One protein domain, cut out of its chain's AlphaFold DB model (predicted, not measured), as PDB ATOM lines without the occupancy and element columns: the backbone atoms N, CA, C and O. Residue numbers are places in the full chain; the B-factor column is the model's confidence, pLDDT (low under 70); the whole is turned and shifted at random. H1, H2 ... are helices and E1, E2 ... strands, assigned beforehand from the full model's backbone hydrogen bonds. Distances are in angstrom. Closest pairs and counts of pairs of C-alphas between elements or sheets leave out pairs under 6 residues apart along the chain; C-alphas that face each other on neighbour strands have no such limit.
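What this domain is: This is residues 819 to 980 of the 1142 residues of an uncharacterized protein of Flavonifractor plautii (UniProt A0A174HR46). The domain is a lopsided sandwich: a twisted sheet E4 E3 E6 E7 has a smaller sheet E1 E2 E5 over one face, and helix H5 crosses its other face, with the short helix H3 standing on end on that same face. H1 and H4 pack on H3 from the helix side, and H2 lies farther out, meeting H4 alone among the helices, at the end of the long axis away from E5. The printed part has 162 residues with five named helices and seven named strands, in the order E1 E2 E3 H1 H2 H3 H4 H5 E4 E5 E6 E7. Both sheets are antiparallel, and the class is mixed, helices and strands. The whole is compact, with a radius of gyration of the C-alphas of 15.2 A, and it spans 44 by 34 by 33 A.

How they stand to each other: Start at E1, residues 819 to 823, which makes a hairpin with E2, residues 826 to 831; N 821 and O 828 are 3.0 A apart, within hydrogen-bond range. On the other side of E2 you find E5, residues 941 to 943, antiparallel to it, with N 829 and O 941 2.8 A apart. Next look at E3, residues 835 to 843, an inner strand of the larger sheet. Its antiparallel neighbours are E4, residues 929 to 935, with N 837 and O 933 2.9 A apart, and E6, residues 955 to 963, with N 838 and O 960 2.8 A apart. E6 makes a hairpin with the edge strand E7, residues 969 to 977, where N 959 and O 972 are 2.8 A apart. The two sheets form a sandwich, two sheets face to face, 9.0 A centre to centre where they face each other, with strands at 21 degrees; the C-alphas of Asn 822 in E1 and Val 977 in E7, the closest of these two strands, are 6.3 A apart. H1, residues 849 to 852, touches H3, residues 880 to 885, with the C-alphas of Leu 851 and Ile 880 closest at 4.9 A. H3 stands up from the larger sheet at 78 degrees, and its closest C-alphas to E7 are those of Ile 885 and Ala 973, 4.7 A apart. H5, residues 906 to 917, lies on the same face as H3, which gives two layers, helices on one face of a sheet; its height over the sheet is 9.2 A and it runs across the strands, at 66 degrees to E6 on the local plane. H4, residues 899 to 903, touches H3 and only grazes that sheet; Ala 883 and Phe 900 have the closest C-alphas of the two helices, 4.9 A apart. H2, residues 863 to 870, and H4 only just touch, with 3 pairs of C-alphas within 8 A, the closest Asp 865 and Tyr 903 at 5.4 A. In H2, H3, H4 and H5 every O i to N i+4 pair is within hydrogen-bond range, and H1 is too short for such a pair.

Where its parts are: Find C-alpha 819 at (164.820, 141.112, 199.172), where E1 begins. E3 runs 26.1 A from C-alpha 835 to C-alpha 843, and H5 runs 16.0 A to C-alpha 917 at (173.602, 144.669, 184.105). E4 measures 18.3 A, E6 26.7 A and E7 23.7 A, the last ending at C-alpha 977, (179.044, 136.886, 201.806).

The domain as a whole: The C-alphas farthest apart, those of Glu 864 and Gln 947, are 44.2 A apart. The printed part has no cut. The long links are H3 to H4, H5 to E4 and E5 to E6. The mean pLDDT of the printed part is 86.8, and it is under 70 at residues 890 to 894, 920 to 922 and 964 to 967.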
ATOM      1  N   THR A 819     164.321 141.608 197.886       92.06
ATOM      2  CA  THR A 819     164.820 141.112 199.172       92.06
ATOM      3  C   THR A 819     165.994 140.166 198.922       92.06
ATOM      4  O   THR A 819     165.857 139.196 198.174       92.06
ATOM      5  N   LEU A 820     167.143 140.443 199.551       93.12
ATOM      6  CA  LEU A 820     168.325 139.576 199.548       93.12
ATOM      7  C   LEU A 820     168.595 139.062 200.964       93.12
ATOM      8  O   LEU A 820     168.638 139.868 201.892       93.12
ATOM      9  N   ASN A 821     168.828 137.757 201.121       91.44
ATOM     10  CA  ASN A 821     169.263 137.157 202.389       91.44
ATOM     11  C   ASN A 821     170.637 136.498 202.222       91.44
ATOM     12  O   ASN A 821     170.838 135.715 201.293       91.44
ATOM     13  N   ASN A 822     171.571 136.806 203.127       89.38
ATOM     14  CA  ASN A 822     172.908 136.214 203.145       89.38
ATOM     15  C   ASN A 822     172.833 134.809 203.756       89.38
ATOM     16  O   ASN A 822     172.392 134.652 204.895       89.38
ATOM     17  N   GLN A 823     173.260 133.811 202.990       89.19
ATOM     18  CA  GLN A 823     173.368 132.411 203.381       89.19
ATOM     19  C   GLN A 823     174.785 131.900 203.076       89.19
ATOM     20  O   GLN A 823     174.920 130.846 202.463       89.19
ATOM     21  N   SER A 824     175.819 132.677 203.454       84.31
ATOM     22  CA  SER A 824     177.247 132.412 203.205       84.31
ATOM     23  C   SER A 824     177.575 130.911 203.129       84.31
ATOM     24  O   SER A 824     177.359 130.205 204.120       84.31
ATOM     25  N   PRO A 825     178.102 130.424 201.990       86.88
ATOM     26  CA  PRO A 825     178.619 131.203 200.857       86.88
ATOM     27  C   PRO A 825     177.566 131.750 199.870       86.88
ATOM     28  O   PRO A 825     177.941 132.469 198.951       86.88
ATOM     29  N   ASP A 826     176.272 131.487 200.050       92.75
ATOM     30  CA  ASP A 826     175.225 131.741 199.048       92.75
ATOM     31  C   ASP A 826     174.347 132.969 199.337       92.75
ATOM     32  O   ASP A 826     174.391 133.570 200.412       92.75
ATOM     33  N   VAL A 827     173.501 133.350 198.370       93.50
ATOM     34  CA  VAL A 827     172.506 134.424 198.547       93.50
ATOM     35  C   VAL A 827     171.137 133.985 198.040       93.50
ATOM     36  O   VAL A 827     171.006 133.449 196.941       93.50
ATOM     37  N   GLN A 828     170.097 134.270 198.821       94.69
ATOM     38  CA  GLN A 828     168.702 134.101 198.420       94.69
ATOM     39  C   GLN A 828     168.132 135.410 197.861       94.69
ATOM     40  O   GLN A 828     168.295 136.463 198.472       94.69
ATOM     41  N   PHE A 829     167.421 135.321 196.738       95.00
ATOM     42  CA  PHE A 829     166.783 136.414 196.005       95.00
ATOM     43  C   PHE A 829     165.261 136.260 196.048       95.00
ATOM     44  O   PHE A 829     164.757 135.155 195.870       95.00
ATOM     45  N   LYS A 830     164.522 137.355 196.241       92.75
ATOM     46  CA  LYS A 830     163.052 137.402 196.148       92.75
ATOM     47  C   LYS A 830     162.601 138.773 195.638       92.75
ATOM     48  O   LYS A 830     163.192 139.777 196.035       92.75
ATOM     49  N   THR A 831     161.552 138.831 194.819       89.81
ATOM     50  CA  THR A 831     160.946 140.087 194.336       89.81
ATOM     51  C   THR A 831     159.479 140.204 194.733       89.81
ATOM     52  O   THR A 831     158.777 139.202 194.872       89.81
ATOM     53  N   SER A 832     159.007 141.439 194.913       85.12
ATOM     54  CA  SER A 832     157.611 141.738 195.266       85.12
ATOM     55  C   SER A 832     156.612 141.521 194.130       85.12
ATOM     56  O   SER A 832     155.417 141.430 194.381       85.12
ATOM     57  N   GLU A 833     157.102 141.449 192.895       79.69
ATOM     58  CA  GLU A 833     156.352 141.208 191.663       79.69
ATOM     59  C   GLU A 833     157.162 140.254 190.777       79.69
ATOM     60  O   GLU A 833     158.390 140.159 190.924       79.69
ATOM     61  N   SER A 834     156.506 139.568 189.841       82.19
ATOM     62  CA  SER A 834     157.205 138.742 188.851       82.19
ATOM     63  C   SER A 834     158.143 139.620 188.013       82.19
ATOM     64  O   SER A 834     157.726 140.642 187.469       82.19
ATOM     65  N   SER A 835     159.437 139.292 187.993       85.00
ATOM     66  CA  SER A 835     160.486 140.207 187.528       85.00
ATOM     67  C   SER A 835     161.691 139.500 186.915       85.00
ATOM     68  O   SER A 835     162.073 138.405 187.320       85.00
ATOM     69  N   GLU A 836     162.359 140.206 186.007       89.12
ATOM     70  CA  GLU A 836     163.677 139.878 185.471       89.12
ATOM     71  C   GLU A 836     164.767 140.586 186.286       89.12
ATOM     72  O   GLU A 836     164.926 141.815 186.228       89.12
ATOM     73  N   LEU A 837     165.533 139.811 187.054       93.06
ATOM     74  CA  LEU A 837     166.603 140.279 187.933       93.06
ATOM     75  C   LEU A 837     167.980 140.034 187.305       93.06
ATOM     76  O   LEU A 837     168.218 139.013 186.680       93.06
ATOM     77  N   ASN A 838     168.920 140.961 187.478       94.19
ATOM     78  CA  ASN A 838     170.345 140.767 187.201       94.19
ATOM     79  C   ASN A 838     171.143 141.006 188.478       94.19
ATOM     80  O   ASN A 838     170.861 141.960 189.203       94.19
ATOM     81  N   TYR A 839     172.155 140.178 188.732       95.38
ATOM     82  CA  TYR A 839     173.027 140.320 189.894       95.38
ATOM     83  C   TYR A 839     174.510 140.322 189.516       95.38
ATOM     84  O   TYR A 839     174.907 139.834 188.454       95.38
ATOM     85  N   VAL A 840     175.327 140.816 190.444       94.38
ATOM     86  CA  VAL A 840     176.791 140.747 190.432       94.38
ATOM     87  C   VAL A 840     177.314 140.458 191.841       94.38
ATOM     88  O   VAL A 840     176.838 141.050 192.806       94.38
ATOM     89  N   LEU A 841     178.305 139.573 191.955       94.25
ATOM     90  CA  LEU A 841     179.045 139.272 193.183       94.25
ATOM     91  C   LEU A 841     180.462 139.841 193.072       94.25
ATOM     92  O   LEU A 841     181.157 139.595 192.083       94.25
ATOM     93  N   VAL A 842     180.888 140.620 194.064       92.56
ATOM     94  CA  VAL A 842     182.085 141.471 193.983       92.56
ATOM     95  C   VAL A 842     182.833 141.464 195.310       92.56
ATOM     96  O   VAL A 842     182.222 141.642 196.360       92.56
ATOM     97  N   ALA A 843     184.152 141.276 195.283       88.81
ATOM     98  CA  ALA A 843     184.979 141.414 196.484       88.81
ATOM     99  C   ALA A 843     185.001 142.882 196.947       88.81
ATOM    100  O   ALA A 843     185.053 143.789 196.118       88.81
ATOM    101  N   TYR A 844     185.005 143.145 198.258       84.38
ATOM    102  CA  TYR A 844     184.902 144.516 198.791       84.38
ATOM    103  C   TYR A 844     185.941 145.501 198.215       84.38
ATOM    104  O   TYR A 844     185.628 146.655 197.912       84.38
ATOM    105  N   ASN A 845     187.179 145.044 198.004       83.00
ATOM    106  CA  ASN A 845     188.253 145.855 197.424       83.00
ATOM    107  C   ASN A 845     188.037 146.202 195.936       83.00
ATOM    108  O   ASN A 845     188.653 147.147 195.454       83.00
ATOM    109  N   GLN A 846     187.166 145.477 195.230       88.25
ATOM    110  CA  GLN A 846     186.799 145.720 193.832       88.25
ATOM    111  C   GLN A 846     185.541 146.594 193.685       88.25
ATOM    112  O   GLN A 846     185.143 146.898 192.560       88.25
ATOM    113  N   ILE A 847     184.907 147.010 194.791       89.12
ATOM    114  CA  ILE A 847     183.769 147.937 194.754       89.12
ATOM    115  C   ILE A 847     184.248 149.327 194.290       89.12
ATOM    116  O   ILE A 847     185.133 149.891 194.947       89.12
ATOM    117  N   PRO A 848     183.657 149.909 193.225       89.88
ATOM    118  CA  PRO A 848     184.017 151.235 192.726       89.88
ATOM    119  C   PRO A 848     183.879 152.344 193.774       89.88
ATOM    120  O   PRO A 848     182.914 152.378 194.540       89.88
ATOM    121  N   ASP A 849     184.799 153.310 193.755       87.75
ATOM    122  CA  ASP A 849     184.856 154.374 194.768       87.75
ATOM    123  C   ASP A 849     183.608 155.260 194.800       87.75
ATOM    124  O   ASP A 849     183.226 155.741 195.865       87.75
ATOM    125  N   PHE A 850     182.909 155.433 193.672       90.88
ATOM    126  CA  PHE A 850     181.679 156.228 193.660       90.88
ATOM    127  C   PHE A 850     180.574 155.605 194.529       90.88
ATOM    128  O   PHE A 850     179.805 156.350 195.130       90.88
ATOM    129  N   LEU A 851     180.521 154.270 194.657       92.50
ATOM    130  CA  LEU A 851     179.565 153.593 195.542       92.50
ATOM    131  C   LEU A 851     179.915 153.773 197.027       92.50
ATOM    132  O   LEU A 851     179.031 153.717 197.877       92.50
ATOM    133  N   LYS A 852     181.192 154.032 197.333       91.00
ATOM    134  CA  LYS A 852     181.690 154.357 198.679       91.00
ATOM    135  C   LYS A 852     181.544 155.848 199.014       91.00
ATOM    136  O   LYS A 852     181.829 156.255 200.135       91.00
ATOM    137  N   GLY A 853     181.120 156.673 198.054       90.94
ATOM    138  CA  GLY A 853     180.849 158.094 198.253       90.94
ATOM    139  C   GLY A 853     179.550 158.346 199.024       90.94
ATOM    140  O   GLY A 853     178.661 157.497 199.065       90.94
ATOM    141  N   LYS A 854     179.428 159.542 199.613       93.62
ATOM    142  CA  LYS A 854     178.253 159.973 200.389       93.62
ATOM    143  C   LYS A 854     176.980 159.999 199.529       93.62
ATOM    144  O   LYS A 854     176.958 160.625 198.468       93.62
ATOM    145  N   PHE A 855     175.906 159.361 199.997       94.62
ATOM    146  CA  PHE A 855     174.631 159.264 199.280       94.62
ATOM    147  C   PHE A 855     173.841 160.578 199.320       94.62
ATOM    148  O   PHE A 855     173.423 161.060 198.271       94.62
ATOM    149  N   ALA A 856     173.711 161.202 200.495       91.25
ATOM    150  CA  ALA A 856     172.925 162.420 200.711       91.25
ATOM    151  C   ALA A 856     173.603 163.688 200.152       91.25
ATOM    152  O   ALA A 856     174.189 164.485 200.888       91.25
ATOM    153  N   THR A 857     173.549 163.866 198.829       90.31
ATOM    154  CA  THR A 857     174.077 165.038 198.113       90.31
ATOM    155  C   THR A 857     173.146 165.443 196.966       90.31
ATOM    156  O   THR A 857     172.464 164.598 196.387       90.31
ATOM    157  N   GLU A 858     173.173 166.716 196.558       87.31
ATOM    158  CA  GLU A 858     172.442 167.209 195.368       87.31
ATOM    159  C   GLU A 858     172.914 166.534 194.060       87.31
ATOM    160  O   GLU A 858     172.226 166.525 193.038       87.31
ATOM    161  N   ALA A 859     174.098 165.914 194.080       86.69
ATOM    162  CA  ALA A 859     174.616 165.142 192.961       86.69
ATOM    163  C   ALA A 859     173.990 163.742 192.842       86.69
ATOM    164  O   ALA A 859     174.170 163.131 191.793       86.69
ATOM    165  N   ASN A 860     173.247 163.257 193.845       91.00
ATOM    166  CA  ASN A 860     172.706 161.891 193.919       91.00
ATOM    167  C   ASN A 860     171.186 161.833 194.162       91.00
ATOM    168  O   ASN A 860     170.575 160.805 193.875       91.00
ATOM    169  N   MET A 861     170.579 162.920 194.643       92.50
ATOM    170  CA  MET A 861     169.148 163.035 194.951       92.50
ATOM    171  C   MET A 861     168.578 164.315 194.342       92.50
ATOM    172  O   MET A 861     169.291 165.318 194.241       92.50
ATOM    173  N   ASP A 862     167.296 164.304 193.983       90.00
ATOM    174  CA  ASP A 862     166.587 165.533 193.628       90.00
ATOM    175  C   ASP A 862     166.321 166.377 194.887       90.00
ATOM    176  O   ASP A 862     166.307 165.874 196.013       90.00
ATOM    177  N   GLN A 863     166.130 167.691 194.723       88.19
ATOM    178  CA  GLN A 863     166.062 168.631 195.853       88.19
ATOM    179  C   GLN A 863     164.940 168.294 196.854       88.19
ATOM    180  O   GLN A 863     165.063 168.568 198.050       88.19
ATOM    181  N   GLU A 864     163.837 167.722 196.371       88.12
ATOM    182  CA  GLU A 864     162.717 167.294 197.208       88.12
ATOM    183  C   GLU A 864     163.061 166.038 198.020       88.12
ATOM    184  O   GLU A 864     162.835 166.002 199.231       88.12
ATOM    185  N   ASP A 865     163.684 165.048 197.386       88.12
ATOM    186  CA  ASP A 865     164.051 163.786 198.026       88.12
ATOM    187  C   ASP A 865     165.217 163.951 198.998       88.12
ATOM    188  O   ASP A 865     165.216 163.325 200.055       88.12
ATOM    189  N   LEU A 866     166.135 164.892 198.741       89.44
ATOM    190  CA  LEU A 866     167.174 165.266 199.701       89.44
ATOM    191  C   LEU A 866     166.573 165.830 201.001       89.44
ATOM    192  O   LEU A 866     167.026 165.480 202.091       89.44
ATOM    193  N   LYS A 867     165.521 166.659 200.913       88.25
ATOM    194  CA  LYS A 867     164.810 167.175 202.100       88.25
ATOM    195  C   LYS A 867     164.079 166.063 202.853       88.25
ATOM    196  O   LYS A 867     164.113 166.037 204.087       88.25
ATOM    197  N   LYS A 868     163.428 165.145 202.126       87.56
ATOM    198  CA  LYS A 868     162.761 163.973 202.719       87.56
ATOM    199  C   LYS A 868     163.774 163.073 203.426       87.56
ATOM    200  O   LYS A 868     163.559 162.710 204.578       87.56
ATOM    201  N   PHE A 869     164.916 162.805 202.793       89.06
ATOM    202  CA  PHE A 869     166.000 162.011 203.362       89.06
ATOM    203  C   PHE A 869     166.582 162.652 204.632       89.06
ATOM    204  O   PHE A 869     166.730 161.977 205.650       89.06
ATOM    205  N   GLN A 870     166.832 163.965 204.630       87.44
ATOM    206  CA  GLN A 870     167.298 164.703 205.817       87.44
ATOM    207  C   GLN A 870     166.317 164.639 206.997       87.44
ATOM    208  O   GLN A 870     166.728 164.710 208.153       87.44
ATOM    209  N   SER A 871     165.026 164.460 206.711       86.81
ATOM    210  CA  SER A 871     163.957 164.383 207.714       86.81
ATOM    211  C   SER A 871     163.586 162.944 208.106       86.81
ATOM    212  O   SER A 871     162.728 162.749 208.961       86.81
ATOM    213  N   SER A 872     164.212 161.931 207.494       83.62
ATOM    214  CA  SER A 872     163.818 160.517 207.614       83.62
ATOM    215  C   SER A 872     164.357 159.799 208.860       83.62
ATOM    216  O   SER A 872     163.918 158.695 209.166       83.62
ATOM    217  N   GLY A 873     165.330 160.392 209.565       82.81
ATOM    218  CA  GLY A 873     166.050 159.743 210.671       82.81
ATOM    219  C   GLY A 873     167.115 158.724 210.237       82.81
ATOM    220  O   GLY A 873     167.767 158.134 211.096       82.81
ATOM    221  N   LEU A 874     167.320 158.534 208.927       87.31
ATOM    222  CA  LEU A 874     168.396 157.707 208.369       87.31
ATOM    223  C   LEU A 874     169.777 158.351 208.588       87.31
ATOM    224  O   LEU A 874     169.894 159.570 208.764       87.31
ATOM    225  N   ASN A 875     170.837 157.533 208.555       87.31
ATOM    226  CA  ASN A 875     172.217 158.003 208.697       87.31
ATOM    227  C   ASN A 875     172.572 159.000 207.577       87.31
ATOM    228  O   ASN A 875     172.646 158.643 206.403       87.31
ATOM    229  N   GLN A 876     172.829 160.252 207.961       87.81
ATOM    230  CA  GLN A 876     173.098 161.347 207.026       87.81
ATOM    231  C   GLN A 876     174.449 161.232 206.312       87.81
ATOM    232  O   GLN A 876     174.660 161.895 205.296       87.81
ATOM    233  N   ASP A 877     175.351 160.392 206.816       89.56
ATOM    234  CA  ASP A 877     176.664 160.138 206.225       89.56
ATOM    235  C   ASP A 877     176.728 158.807 205.467       89.56
ATOM    236  O   ASP A 877     177.810 158.412 205.035       89.56
ATOM    237  N   MET A 878     175.586 158.135 205.259       93.44
ATOM    238  CA  MET A 878     175.575 156.847 204.573       93.44
ATOM    239  C   MET A 878     176.089 156.953 203.134       93.44
ATOM    240  O   MET A 878     175.849 157.933 202.418       93.44
ATOM    241  N   THR A 879     176.787 155.915 202.704       95.44
ATOM    242  CA  THR A 879     177.300 155.753 201.348       95.44
ATOM    243  C   THR A 879     176.215 155.259 200.394       95.44
ATOM    244  O   THR A 879     175.167 154.768 200.813       95.44
ATOM    245  N   ILE A 880     176.455 155.364 199.084       95.31
ATOM    246  CA  ILE A 880     175.528 154.818 198.077       95.31
ATOM    247  C   ILE A 880     175.375 153.296 198.253       95.31
ATOM    248  O   ILE A 880     174.271 152.771 198.133       95.31
ATOM    249  N   LEU A 881     176.462 152.589 198.583       94.12
ATOM    250  CA  LEU A 881     176.430 151.155 198.871       94.12
ATOM    251  C   LEU A 881     175.566 150.834 200.097       94.12
ATOM    252  O   LEU A 881     174.769 149.904 200.050       94.12
ATOM    253  N   GLU A 882     175.681 151.608 201.175       93.19
ATOM    254  CA  GLU A 882     174.828 151.438 202.358       93.19
ATOM    255  C   GLU A 882     173.360 151.734 202.039       93.19
ATOM    256  O   GLU A 882     172.483 151.021 202.519       93.19
ATOM    257  N   ALA A 883     173.072 152.713 201.177       94.38
ATOM    258  CA  ALA A 883     171.709 152.994 200.727       94.38
ATOM    259  C   ALA A 883     171.107 151.857 199.878       94.38
ATOM    260  O   ALA A 883     169.900 151.629 199.931       94.38
ATOM    261  N   LEU A 884     171.933 151.120 199.123       95.56
ATOM    262  CA  LEU A 884     171.511 149.901 198.419       95.56
ATOM    263  C   LEU A 884     171.241 148.736 199.388       95.56
ATOM    264  O   LEU A 884     170.438 147.858 199.073       95.56
ATOM    265  N   ILE A 885     171.902 148.705 200.548       93.94
ATOM    266  CA  ILE A 885     171.745 147.646 201.558       93.94
ATOM    267  C   ILE A 885     170.540 147.918 202.461       93.94
ATOM    268  O   ILE A 885     169.733 147.019 202.696       93.94
ATOM    269  N   GLU A 886     170.372 149.151 202.933       92.00
ATOM    270  CA  GLU A 886     169.348 149.514 203.913       92.00
ATOM    271  C   GLU A 886     167.929 149.407 203.321       92.00
ATOM    272  O   GLU A 886     167.659 149.884 202.216       92.00
ATOM    273  N   THR A 887     167.008 148.748 204.034       90.12
ATOM    274  CA  THR A 887     165.596 148.600 203.625       90.12
ATOM    275  C   THR A 887     164.740 149.685 204.268       90.12
ATOM    276  O   THR A 887     164.739 149.820 205.491       90.12
ATOM    277  N   VAL A 888     163.907 150.371 203.484       86.50
ATOM    278  CA  VAL A 888     162.809 151.163 204.046       86.50
ATOM    279  C   VAL A 888     161.635 150.230 204.331       86.50
ATOM    280  O   VAL A 888     160.924 149.793 203.428       86.50
ATOM    281  N   ARG A 889     161.478 149.874 205.609       77.00
ATOM    282  CA  ARG A 889     160.516 148.862 206.064       77.00
ATOM    283  C   ARG A 889     159.075 149.278 205.778       77.00
ATOM    284  O   ARG A 889     158.646 150.352 206.200       77.00
ATOM    285  N   GLN A 890     158.310 148.384 205.159       64.44
ATOM    286  CA  GLN A 890     156.855 148.492 205.075       64.44
ATOM    287  C   GLN A 890     156.218 147.512 206.074       64.44
ATOM    288  O   GLN A 890     156.131 146.316 205.826       64.44
ATOM    289  N   GLY A 891     155.798 148.004 207.245       62.75
ATOM    290  CA  GLY A 891     155.159 147.182 208.286       62.75
ATOM    291  C   GLY A 891     156.135 146.416 209.198       62.75
ATOM    292  O   GLY A 891     157.259 146.852 209.442       62.75
ATOM    293  N   SER A 892     155.685 145.293 209.770       48.56
ATOM    294  CA  SER A 892     156.465 144.466 210.704       48.56
ATOM    295  C   SER A 892     157.305 143.419 209.958       48.56
ATOM    296  O   SER A 892     156.909 142.261 209.852       48.56
ATOM    297  N   GLY A 893     158.459 143.827 209.425       58.88
ATOM    298  CA  GLY A 893     159.410 142.946 208.732       58.88
ATOM    299  C   GLY A 893     160.609 143.703 208.141       58.88
ATOM    300  O   GLY A 893     160.651 144.931 208.185       58.88
ATOM    301  N   ASN A 894     161.587 142.975 207.584       64.25
ATOM    302  CA  ASN A 894     162.744 143.529 206.851       64.25
ATOM    303  C   ASN A 894     162.496 143.589 205.324       64.25
ATOM    304  O   ASN A 894     163.433 143.480 204.535       64.25
ATOM    305  N   GLU A 895     161.239 143.756 204.903       78.75
ATOM    306  CA  GLU A 895     160.823 143.775 203.495       78.75
ATOM    307  C   GLU A 895     160.368 145.178 203.073       78.75
ATOM    308  O   GLU A 895     159.755 145.911 203.856       78.75
ATOM    309  N   GLY A 896     160.718 145.563 201.845       84.56
ATOM    310  CA  GLY A 896     160.435 146.880 201.280       84.56
ATOM    311  C   GLY A 896     161.510 147.347 200.290       84.56
ATOM    312  O   GLY A 896     162.524 146.665 200.109       84.56
ATOM    313  N   PRO A 897     161.302 148.511 199.648       89.19
ATOM    314  CA  PRO A 897     162.290 149.127 198.765       89.19
ATOM    315  C   PRO A 897     163.583 149.468 199.513       89.19
ATOM    316  O   PRO A 897     163.583 149.703 200.727       89.19
ATOM    317  N   SER A 898     164.707 149.511 198.799       93.19
ATOM    318  CA  SER A 898     165.945 150.032 199.377       93.19
ATOM    319  C   SER A 898     165.846 151.544 199.612       93.19
ATOM    320  O   SER A 898     165.064 152.253 198.975       93.19
ATOM    321  N   VAL A 899     166.670 152.073 200.519       93.19
ATOM    322  CA  VAL A 899     166.834 153.528 200.670       93.19
ATOM    323  C   VAL A 899     167.279 154.156 199.339       93.19
ATOM    324  O   VAL A 899     166.860 155.263 199.000       93.19
ATOM    325  N   PHE A 900     168.067 153.430 198.544       95.12
ATOM    326  CA  PHE A 900     168.430 153.829 197.189       95.12
ATOM    327  C   PHE A 900     167.209 153.958 196.265       95.12
ATOM    328  O   PHE A 900     167.067 154.991 195.614       95.12
ATOM    329  N   ASP A 901     166.303 152.977 196.247       92.44
ATOM    330  CA  ASP A 901     165.086 153.011 195.417       92.44
ATOM    331  C   ASP A 901     164.208 154.233 195.701       92.44
ATOM    332  O   ASP A 901     163.602 154.786 194.787       92.44
ATOM    333  N   MET A 902     164.152 154.660 196.966       89.88
ATOM    334  CA  MET A 902     163.280 155.749 197.398       89.88
ATOM    335  C   MET A 902     163.809 157.153 197.115       89.88
ATOM    336  O   MET A 902     163.004 158.056 196.906       89.88
ATOM    337  N   TYR A 903     165.128 157.362 197.173       92.94
ATOM    338  CA  TYR A 903     165.700 158.716 197.184       92.94
ATOM    339  C   TYR A 903     166.713 158.978 196.064       92.94
ATOM    340  O   TYR A 903     167.073 160.133 195.829       92.94
ATOM    341  N   ALA A 904     167.216 157.946 195.381       92.56
ATOM    342  CA  ALA A 904     168.192 158.140 194.315       92.56
ATOM    343  C   ALA A 904     167.533 158.764 193.081       92.56
ATOM    344  O   ALA A 904     166.551 158.246 192.546       92.56
ATOM    345  N   LYS A 905     168.137 159.832 192.555       93.19
ATOM    346  CA  LYS A 905     167.674 160.439 191.303       93.19
ATOM    347  C   LYS A 905     167.862 159.491 190.115       93.19
ATOM    348  O   LYS A 905     168.782 158.665 190.091       93.19
ATOM    349  N   ALA A 906     167.069 159.686 189.062       87.88
ATOM    350  CA  ALA A 906     167.040 158.808 187.888       87.88
ATOM    351  C   ALA A 906     168.419 158.561 187.236       87.88
ATOM    352  O   ALA A 906     168.735 157.435 186.862       87.88
ATOM    353  N   SER A 907     169.279 159.584 187.147       89.56
ATOM    354  CA  SER A 907     170.622 159.436 186.551       89.56
ATOM    355  C   SER A 907     171.576 158.575 187.385       89.56
ATOM    356  O   SER A 907     172.432 157.895 186.821       89.56
ATOM    357  N   LEU A 908     171.425 158.559 188.714       92.25
ATOM    358  CA  LEU A 908     172.194 157.665 189.578       92.25
ATOM    359  C   LEU A 908     171.664 156.226 189.484       92.25
ATOM    360  O   LEU A 908     172.464 155.295 189.395       92.25
ATOM    361  N   ARG A 909     170.336 156.047 189.429       92.31
ATOM    362  CA  ARG A 909     169.689 154.740 189.211       92.31
ATOM    363  C   ARG A 909     170.124 154.111 187.884       92.31
ATOM    364  O   ARG A 909     170.551 152.962 187.875       92.31
ATOM    365  N   ASP A 910     170.129 154.877 186.790       89.50
ATOM    366  CA  ASP A 910     170.616 154.417 185.479       89.50
ATOM    367  C   ASP A 910     172.103 154.015 185.515       89.50
ATOM    368  O   ASP A 910     172.476 152.952 185.013       89.50
ATOM    369  N   ARG A 911     172.957 154.817 186.171       91.25
ATOM    370  CA  ARG A 911     174.388 154.511 186.335       91.25
ATOM    371  C   ARG A 911     174.615 153.195 187.092       91.25
ATOM    372  O   ARG A 911     175.399 152.365 186.635       91.25
ATOM    373  N   VAL A 912     173.917 152.980 188.212       91.94
ATOM    374  CA  VAL A 912     174.011 151.740 189.012       91.94
ATOM    375  C   VAL A 912     173.397 150.545 188.270       91.94
ATOM    376  O   VAL A 912     173.978 149.461 188.264       91.94
ATOM    377  N   GLY A 913     172.276 150.735 187.570       90.12
ATOM    378  CA  GLY A 913     171.641 149.692 186.759       90.12
ATOM    379  C   GLY A 913     172.535 149.198 185.628       90.12
ATOM    380  O   GLY A 913     172.682 147.988 185.448       90.12
ATOM    381  N   LYS A 914     173.204 150.109 184.910       89.50
ATOM    382  CA  LYS A 914     174.193 149.751 183.879       89.50
ATOM    383  C   LYS A 914     175.398 149.018 184.459       89.50
ATOM    384  O   LYS A 914     175.853 148.057 183.840       89.50
ATOM    385  N   LEU A 915     175.863 149.420 185.646       90.75
ATOM    386  CA  LEU A 915     176.957 148.751 186.352       90.75
ATOM    387  C   LEU A 915     176.609 147.287 186.685       90.75
ATOM    388  O   LEU A 915     177.409 146.397 186.410       90.75
ATOM    389  N   ILE A 916     175.409 147.024 187.221       92.69
ATOM    390  CA  ILE A 916     174.967 145.666 187.596       92.69
ATOM    391  C   ILE A 916     174.639 144.822 186.356       92.69
ATOM    392  O   ILE A 916     175.074 143.678 186.257       92.69
ATOM    393  N   ARG A 917     173.923 145.375 185.366       90.25
ATOM    394  CA  ARG A 917     173.602 144.669 184.105       90.25
ATOM    395  C   ARG A 917     174.823 144.483 183.191       90.25
ATOM    396  O   ARG A 917     174.724 143.786 182.188       90.25
ATOM    397  N   ARG A 918     175.966 145.095 183.527       83.12
ATOM    398  CA  ARG A 918     177.212 145.100 182.738       83.12
ATOM    399  C   ARG A 918     177.025 145.622 181.305       83.12
ATOM    400  O   ARG A 918     177.683 145.169 180.372       83.12
ATOM    401  N   ASN A 919     176.152 146.615 181.146       72.12
ATOM    402  CA  ASN A 919     175.987 147.363 179.899       72.12
ATOM    403  C   ASN A 919     177.052 148.471 179.842       72.12
ATOM    404  O   ASN A 919     177.329 149.072 180.879       72.12
ATOM    405  N   GLN A 920     177.651 148.735 178.666       61.94
ATOM    406  CA  GLN A 920     178.760 149.695 178.483       61.94
ATOM    407  C   GLN A 920     178.561 150.972 179.321       61.94
ATOM    408  O   GLN A 920     177.729 151.823 179.007       61.94
ATOM    409  N   SER A 921     179.328 151.086 180.404       57.97
ATOM    410  CA  SER A 921     179.365 152.235 181.303       57.97
ATOM    411  C   SER A 921     180.813 152.709 181.429       57.97
ATOM    412  O   SER A 921     181.747 151.953 181.164       57.97
ATOM    413  N   GLY A 922     181.013 153.982 181.781       59.94
ATOM    414  CA  GLY A 922     182.352 154.538 182.023       59.94
ATOM    415  C   GLY A 922     183.009 154.029 183.315       59.94
ATOM    416  O   GLY A 922     184.181 154.311 183.540       59.94
ATOM    417  N   ASP A 923     182.272 153.284 184.146       72.31
ATOM    418  CA  ASP A 923     182.729 152.706 185.409       72.31
ATOM    419  C   ASP A 923     182.915 151.189 185.261       72.31
ATOM    420  O   ASP A 923     182.010 150.485 184.816       72.31
ATOM    421  N   SER A 924     184.073 150.658 185.653       70.56
ATOM    422  CA  SER A 924     184.350 149.215 185.620       70.56
ATOM    423  C   SER A 924     184.312 148.605 187.018       70.56
ATOM    424  O   SER A 924     184.872 149.176 187.953       70.56
ATOM    425  N   MET A 925     183.730 147.412 187.147       82.56
ATOM    426  CA  MET A 925     183.723 146.625 188.381       82.56
ATOM    427  C   MET A 925     184.115 145.180 188.076       82.56
ATOM    428  O   MET A 925     183.496 144.532 187.231       82.56
ATOM    429  N   THR A 926     185.143 144.675 188.758       83.88
ATOM    430  CA  THR A 926     185.597 143.287 188.605       83.88
ATOM    431  C   THR A 926     184.700 142.370 189.431       83.88
ATOM    432  O   THR A 926     184.799 142.327 190.656       83.88
ATOM    433  N   THR A 927     183.806 141.648 188.764       87.62
ATOM    434  CA  THR A 927     182.853 140.723 189.393       87.62
ATOM    435  C   THR A 927     183.402 139.300 189.393       87.62
ATOM    436  O   THR A 927     183.921 138.862 188.368       87.62
ATOM    437  N   VAL A 928     183.220 138.550 190.479       88.88
ATOM    438  CA  VAL A 928     183.536 137.110 190.520       88.88
ATOM    439  C   VAL A 928     182.380 136.234 190.025       88.88
ATOM    440  O   VAL A 928     182.616 135.153 189.498       88.88
ATOM    441  N   ALA A 929     181.139 136.722 190.117       90.12
ATOM    442  CA  ALA A 929     179.959 136.083 189.538       90.12
ATOM    443  C   ALA A 929     178.944 137.135 189.079       90.12
ATOM    444  O   ALA A 929     178.927 138.257 189.580       90.12
ATOM    445  N   SER A 930     178.093 136.779 188.121       91.50
ATOM    446  CA  SER A 930     177.043 137.663 187.604       91.50
ATOM    447  C   SER A 930     176.084 136.897 186.701       91.50
ATOM    448  O   SER A 930     176.532 135.993 185.991       91.50
ATOM    449  N   GLY A 931     174.825 137.312 186.619       90.06
ATOM    450  CA  GLY A 931     173.893 136.762 185.637       90.06
ATOM    451  C   GLY A 931     172.443 137.201 185.839       90.06
ATOM    452  O   GLY A 931     172.142 137.868 186.834       90.06
ATOM    453  N   PRO A 932     171.557 136.830 184.901       91.25
ATOM    454  CA  PRO A 932     170.119 137.025 185.035       91.25
ATOM    455  C   PRO A 932     169.463 135.930 185.900       91.25
ATOM    456  O   PRO A 932     169.979 134.813 185.991       91.25
ATOM    457  N   ILE A 933     168.326 136.258 186.518       89.38
ATOM    458  CA  ILE A 933     167.422 135.365 187.257       89.38
ATOM    459  C   ILE A 933     165.978 135.832 186.994       89.38
ATOM    460  O   ILE A 933     165.648 136.973 187.318       89.38
ATOM    461  N   SER A 934     165.119 134.962 186.459       87.88
ATOM    462  CA  SER A 934     163.669 135.207 186.384       87.88
ATOM    463  C   SER A 934     163.014 134.770 187.695       87.88
ATOM    464  O   SER A 934     163.186 133.628 188.130       87.88
ATOM    465  N   LEU A 935     162.285 135.679 188.341       84.31
ATOM    466  CA  LEU A 935     161.644 135.452 189.636       84.31
ATOM    467  C   LEU A 935     160.131 135.618 189.526       84.31
ATOM    468  O   LEU A 935     159.650 136.602 188.967       84.31
ATOM    469  N   GLU A 936     159.390 134.682 190.113       80.50
ATOM    470  CA  GLU A 936     157.951 134.815 190.342       80.50
ATOM    471  C   GLU A 936     157.679 135.656 191.597       80.50
ATOM    472  O   GLU A 936     158.464 135.663 192.555       80.50
ATOM    473  N   LYS A 937     156.537 136.352 191.611       81.94
ATOM    474  CA  LYS A 937     156.087 137.173 192.741       81.94
ATOM    475  C   LYS A 937     156.186 136.425 194.076       81.94
ATOM    476  O   LYS A 937     155.514 135.423 194.295       81.94
ATOM    477  N   ASN A 938     156.970 136.973 195.005       81.56
ATOM    478  CA  ASN A 938     157.182 136.469 196.366       81.56
ATOM    479  C   ASN A 938     157.792 135.058 196.482       81.56
ATOM    480  O   ASN A 938     157.838 134.522 197.593       81.56
ATOM    481  N   VAL A 939     158.319 134.478 195.399       85.12
ATOM    482  CA  VAL A 939     158.980 133.165 195.428       85.12
ATOM    483  C   VAL A 939     160.495 133.345 195.609       85.12
ATOM    484  O   VAL A 939     161.148 133.925 194.740       85.12
ATOM    485  N   PRO A 940     161.093 132.889 196.729       88.50
ATOM    486  CA  PRO A 940     162.531 133.002 196.945       88.50
ATOM    487  C   PRO A 940     163.324 131.967 196.128       88.50
ATOM    488  O   PRO A 940     162.952 130.797 196.070       88.50
ATOM    489  N   GLN A 941     164.472 132.366 195.576       91.38
ATOM    490  CA  GLN A 941     165.431 131.480 194.905       91.38
ATOM    491  C   GLN A 941     166.846 131.668 195.463       91.38
ATOM    492  O   GLN A 941     167.308 132.793 195.624       91.38
ATOM    493  N   VAL A 942     167.556 130.573 195.747       92.50
ATOM    494  CA  VAL A 942     168.935 130.601 196.270       92.50
ATOM    495  C   VAL A 942     169.935 130.458 195.125       92.50
ATOM    496  O   VAL A 942     169.842 129.518 194.335       92.50
ATOM    497  N   LYS A 943     170.922 131.361 195.047       90.44
ATOM    498  CA  LYS A 943     172.047 131.255 194.113       90.44
ATOM    499  C   LYS A 943     173.311 130.816 194.838       90.44
ATOM    500  O   LYS A 943     173.775 131.492 195.751       90.44
ATOM    501  N   GLN A 944     173.866 129.715 194.342       91.44
ATOM    502  CA  GLN A 944     175.107 129.133 194.833       91.44
ATOM    503  C   GLN A 944     176.325 129.948 194.367       91.44
ATOM    504  O   GLN A 944     176.459 130.185 193.156       91.44
ATOM    505  N   PHE A 945     177.195 130.368 195.292       90.62
ATOM    506  CA  PHE A 945     178.346 131.236 194.987       90.62
ATOM    507  C   PHE A 945     179.723 130.706 195.390       90.62
ATOM    508  O   PHE A 945     180.717 131.239 194.895       90.62
ATOM    509  N   GLU A 946     179.789 129.646 196.196       86.44
ATOM    510  CA  GLU A 946     181.031 129.104 196.766       86.44
ATOM    511  C   GLU A 946     182.180 128.972 195.751       86.44
ATOM    512  O   GLU A 946     183.277 129.476 195.978       86.44
ATOM    513  N   GLN A 947     181.909 128.403 194.570       87.94
ATOM    514  CA  GLN A 947     182.917 128.157 193.526       87.94
ATOM    515  C   GLN A 947     183.573 129.416 192.927       87.94
ATOM    516  O   GLN A 947     184.560 129.310 192.201       87.94
ATOM    517  N   TYR A 948     183.010 130.603 193.167       87.12
ATOM    518  CA  TYR A 948     183.530 131.879 192.660       87.12
ATOM    519  C   TYR A 948     184.304 132.666 193.724       87.12
ATOM    520  O   TYR A 948     184.790 133.768 193.453       87.12
ATOM    521  N   MET A 949     184.377 132.145 194.946       85.19
ATOM    522  CA  MET A 949     184.866 132.864 196.111       85.19
ATOM    523  C   MET A 949     186.209 132.312 196.582       85.19
ATOM    524  O   MET A 949     186.533 131.146 196.393       85.19
ATOM    525  N   ASN A 950     186.998 133.175 197.216       83.19
ATOM    526  CA  ASN A 950     188.213 132.788 197.919       83.19
ATOM    527  C   ASN A 950     187.963 132.838 199.429       83.19
ATOM    528  O   ASN A 950     187.312 133.765 199.928       83.19
ATOM    529  N   MET A 951     188.534 131.874 200.153       76.12
ATOM    530  CA  MET A 951     188.539 131.852 201.616       76.12
ATOM    531  C   MET A 951     189.154 133.152 202.166       76.12
ATOM    532  O   MET A 951     190.032 133.749 201.536       76.12
ATOM    533  N   ASN A 952     188.655 133.638 203.306       73.25
ATOM    534  CA  ASN A 952     189.062 134.909 203.931       73.25
ATOM    535  C   ASN A 952     188.807 136.196 203.110       73.25
ATOM    536  O   ASN A 952     189.315 137.261 203.461       73.25
ATOM    537  N   THR A 953     187.994 136.147 202.046       80.81
ATOM    538  CA  THR A 953     187.558 137.340 201.296       80.81
ATOM    539  C   THR A 953     186.075 137.637 201.545       80.81
ATOM    540  O   THR A 953     185.235 136.746 201.451       80.81
ATOM    541  N   LEU A 954     185.745 138.902 201.837       86.38
ATOM    542  CA  LEU A 954     184.364 139.381 201.985       86.38
ATOM    543  C   LEU A 954     183.815 139.897 200.651       86.38
ATOM    544  O   LEU A 954     184.417 140.769 200.008       86.38
ATOM    545  N   TYR A 955     182.638 139.404 200.279       92.00
ATOM    546  CA  TYR A 955     181.944 139.745 199.045       92.00
ATOM    547  C   TYR A 955     180.635 140.500 199.304       92.00
ATOM    548  O   TYR A 955     180.005 140.396 200.361       92.00
ATOM    549  N   TYR A 956     180.234 141.266 198.292       94.38
ATOM    550  CA  TYR A 956     178.961 141.966 198.186       94.38
ATOM    551  C   TYR A 956     178.211 141.461 196.956       94.38
ATOM    552  O   TYR A 956     178.790 141.365 195.873       94.38
ATOM    553  N   CYS A 957     176.923 141.180 197.119       95.69
ATOM    554  CA  CYS A 957     176.016 140.858 196.027       95.69
ATOM    555  C   CYS A 957     175.098 142.055 195.766       95.69
ATOM    556  O   CYS A 957     174.359 142.465 196.659       95.69
ATOM    557  N   LEU A 958     175.153 142.624 194.561       96.00
ATOM    558  CA  LEU A 958     174.293 143.722 194.115       96.00
ATOM    559  C   LEU A 958     173.310 143.184 193.075       96.00
ATOM    560  O   LEU A 958     173.699 142.393 192.218       96.00
ATOM    561  N   ALA A 959     172.059 143.631 193.127       95.88
ATOM    562  CA  ALA A 959     170.984 143.177 192.260       95.88
ATOM    563  C   ALA A 959     170.122 144.340 191.753       95.88
ATOM    564  O   ALA A 959     169.900 145.326 192.457       95.88
ATOM    565  N   VAL A 960     169.620 144.186 190.528       94.75
ATOM    566  CA  VAL A 960     168.630 145.065 189.903       94.75
ATOM    567  C   VAL A 960     167.536 144.224 189.262       94.75
ATOM    568  O   VAL A 960     167.842 143.276 188.542       94.75
ATOM    569  N   ALA A 961     166.273 144.557 189.500       92.56
ATOM    570  CA  ALA A 961     165.119 143.820 189.004       92.56
ATOM    571  C   ALA A 961     164.156 144.756 188.294       92.56
ATOM    572  O   ALA A 961     163.972 145.898 188.702       92.56
ATOM    573  N   ARG A 962     163.531 144.252 187.235       87.38
ATOM    574  CA  ARG A 962     162.485 144.958 186.501       87.38
ATOM    575  C   ARG A 962     161.321 144.011 186.299       87.38
ATOM    576  O   ARG A 962     161.547 142.870 185.905       87.38
ATOM    577  N   ASN A 963     160.102 144.476 186.552       79.69
ATOM    578  CA  ASN A 963     158.911 143.737 186.149       79.69
ATOM    579  C   ASN A 963     159.004 143.495 184.631       79.69
ATOM    580  O   ASN A 963     159.405 144.412 183.914       79.69
ATOM    581  N   LYS A 964     158.701 142.285 184.147       65.19
ATOM    582  CA  LYS A 964     158.840 141.901 182.726       65.19
ATOM    583  C   LYS A 964     158.221 142.943 181.780       65.19
ATOM    584  O   LYS A 964     158.799 143.234 180.734       65.19
ATOM    585  N   ASP A 965     157.133 143.566 182.230       59.94
ATOM    586  CA  ASP A 965     156.332 144.525 181.469       59.94
ATOM    587  C   ASP A 965     156.438 145.971 182.007       59.94
ATOM    588  O   ASP A 965     155.797 146.892 181.497       59.94
ATOM    589  N   GLY A 966     157.262 146.197 183.038       65.12
ATOM    590  CA  GLY A 966     157.506 147.504 183.653       65.12
ATOM    591  C   GLY A 966     158.716 148.240 183.067       65.12
ATOM    592  O   GLY A 966     159.625 147.646 182.489       65.12
ATOM    593  N   THR A 967     158.768 149.563 183.245       69.31
ATOM    594  CA  THR A 967     159.893 150.399 182.768       69.31
ATOM    595  C   THR A 967     160.880 150.799 183.867       69.31
ATOM    596  O   THR A 967     161.999 151.213 183.555       69.31
ATOM    597  N   GLU A 968     160.514 150.630 185.140       80.69
ATOM    598  CA  GLU A 968     161.321 151.033 186.294       80.69
ATOM    599  C   GLU A 968     162.086 149.865 186.936       80.69
ATOM    600  O   GLU A 968     161.573 148.754 187.070       80.69
ATOM    601  N   ASP A 969     163.321 150.142 187.368       89.38
ATOM    602  CA  ASP A 969     164.195 149.193 188.065       89.38
ATOM    603  C   ASP A 969     164.093 149.337 189.593       89.38
ATOM    604  O   ASP A 969     164.180 150.455 190.105       89.38
ATOM    605  N   GLY A 970     164.020 148.220 190.316       92.12
ATOM    606  CA  GLY A 970     164.300 148.143 191.754       92.12
ATOM    607  C   GLY A 970     165.708 147.624 192.038       92.12
ATOM    608  O   GLY A 970     166.232 146.810 191.276       92.12
ATOM    609  N   PHE A 971     166.324 148.075 193.129       95.81
ATOM    610  CA  PHE A 971     167.732 147.846 193.451       95.81
ATOM    611  C   PHE A 971     167.924 147.310 194.870       95.81
ATOM    612  O   PHE A 971     167.244 147.708 195.813       95.81
ATOM    613  N   LYS A 972     168.911 146.428 195.056       96.00
ATOM    614  CA  LYS A 972     169.307 145.954 196.390       96.00
ATOM    615  C   LYS A 972     170.752 145.489 196.415       96.00
ATOM    616  O   LYS A 972     171.269 145.005 195.412       96.00
ATOM    617  N   ALA A 973     171.394 145.590 197.570       95.25
ATOM    618  CA  ALA A 973     172.681 144.964 197.826       95.25
ATOM    619  C   ALA A 973     172.690 144.237 199.174       95.25
ATOM    620  O   ALA A 973     171.923 144.564 200.078       95.25
ATOM    621  N   ILE A 974     173.580 143.260 199.317       94.56
ATOM    622  CA  ILE A 974     173.893 142.614 200.592       94.56
ATOM    623  C   ILE A 974     175.398 142.363 200.687       94.56
ATOM    624  O   ILE A 974     176.030 141.982 199.702       94.56
ATOM    625  N   GLY A 975     175.980 142.629 201.856       89.75
ATOM    626  CA  GLY A 975     177.398 142.401 202.146       89.75
ATOM    627  C   GLY A 975     177.610 141.258 203.135       89.75
ATOM    628  O   GLY A 975     176.661 140.777 203.755       89.75
ATOM    629  N   GLY A 976     178.868 140.853 203.308       84.50
ATOM    630  CA  GLY A 976     179.248 139.822 204.279       84.50
ATOM    631  C   GLY A 976     179.145 138.391 203.756       84.50
ATOM    632  O   GLY A 976     179.154 137.463 204.555       84.50
ATOM    633  N   VAL A 977     179.036 138.211 202.438       88.88
ATOM    634  CA  VAL A 977     179.044 136.886 201.806       88.88
ATOM    635  C   VAL A 977     180.493 136.385 201.797       88.88
ATOM    636  O   VAL A 977     181.374 137.066 201.269       88.88
ATOM    637  N   ASN A 978     180.774 135.242 202.419       87.94
ATOM    638  CA  ASN A 978     182.120 134.667 202.558       87.94
ATOM    639  C   ASN A 978     182.080 133.130 202.551       87.94
ATOM    640  O   ASN A 978     181.028 132.539 202.768       87.94
ATOM    641  N   ILE A 979     183.232 132.494 202.327       83.38
ATOM    642  CA  ILE A 979     183.414 131.066 202.630       83.38
ATOM    643  C   ILE A 979     183.731 130.959 204.137       83.38
ATOM    644  O   ILE A 979     184.706 131.589 204.562       83.38
ATOM    645  N   PRO A 980     182.925 130.246 204.949       75.81
ATOM    646  CA  PRO A 980     183.209 130.026 206.371       75.81
ATOM    647  C   PRO A 980     184.463 129.160 206.588       75.81
ATOM    648  O   PRO A 980     184.682 128.211 205.840       75.81
TER     649      PRO A 980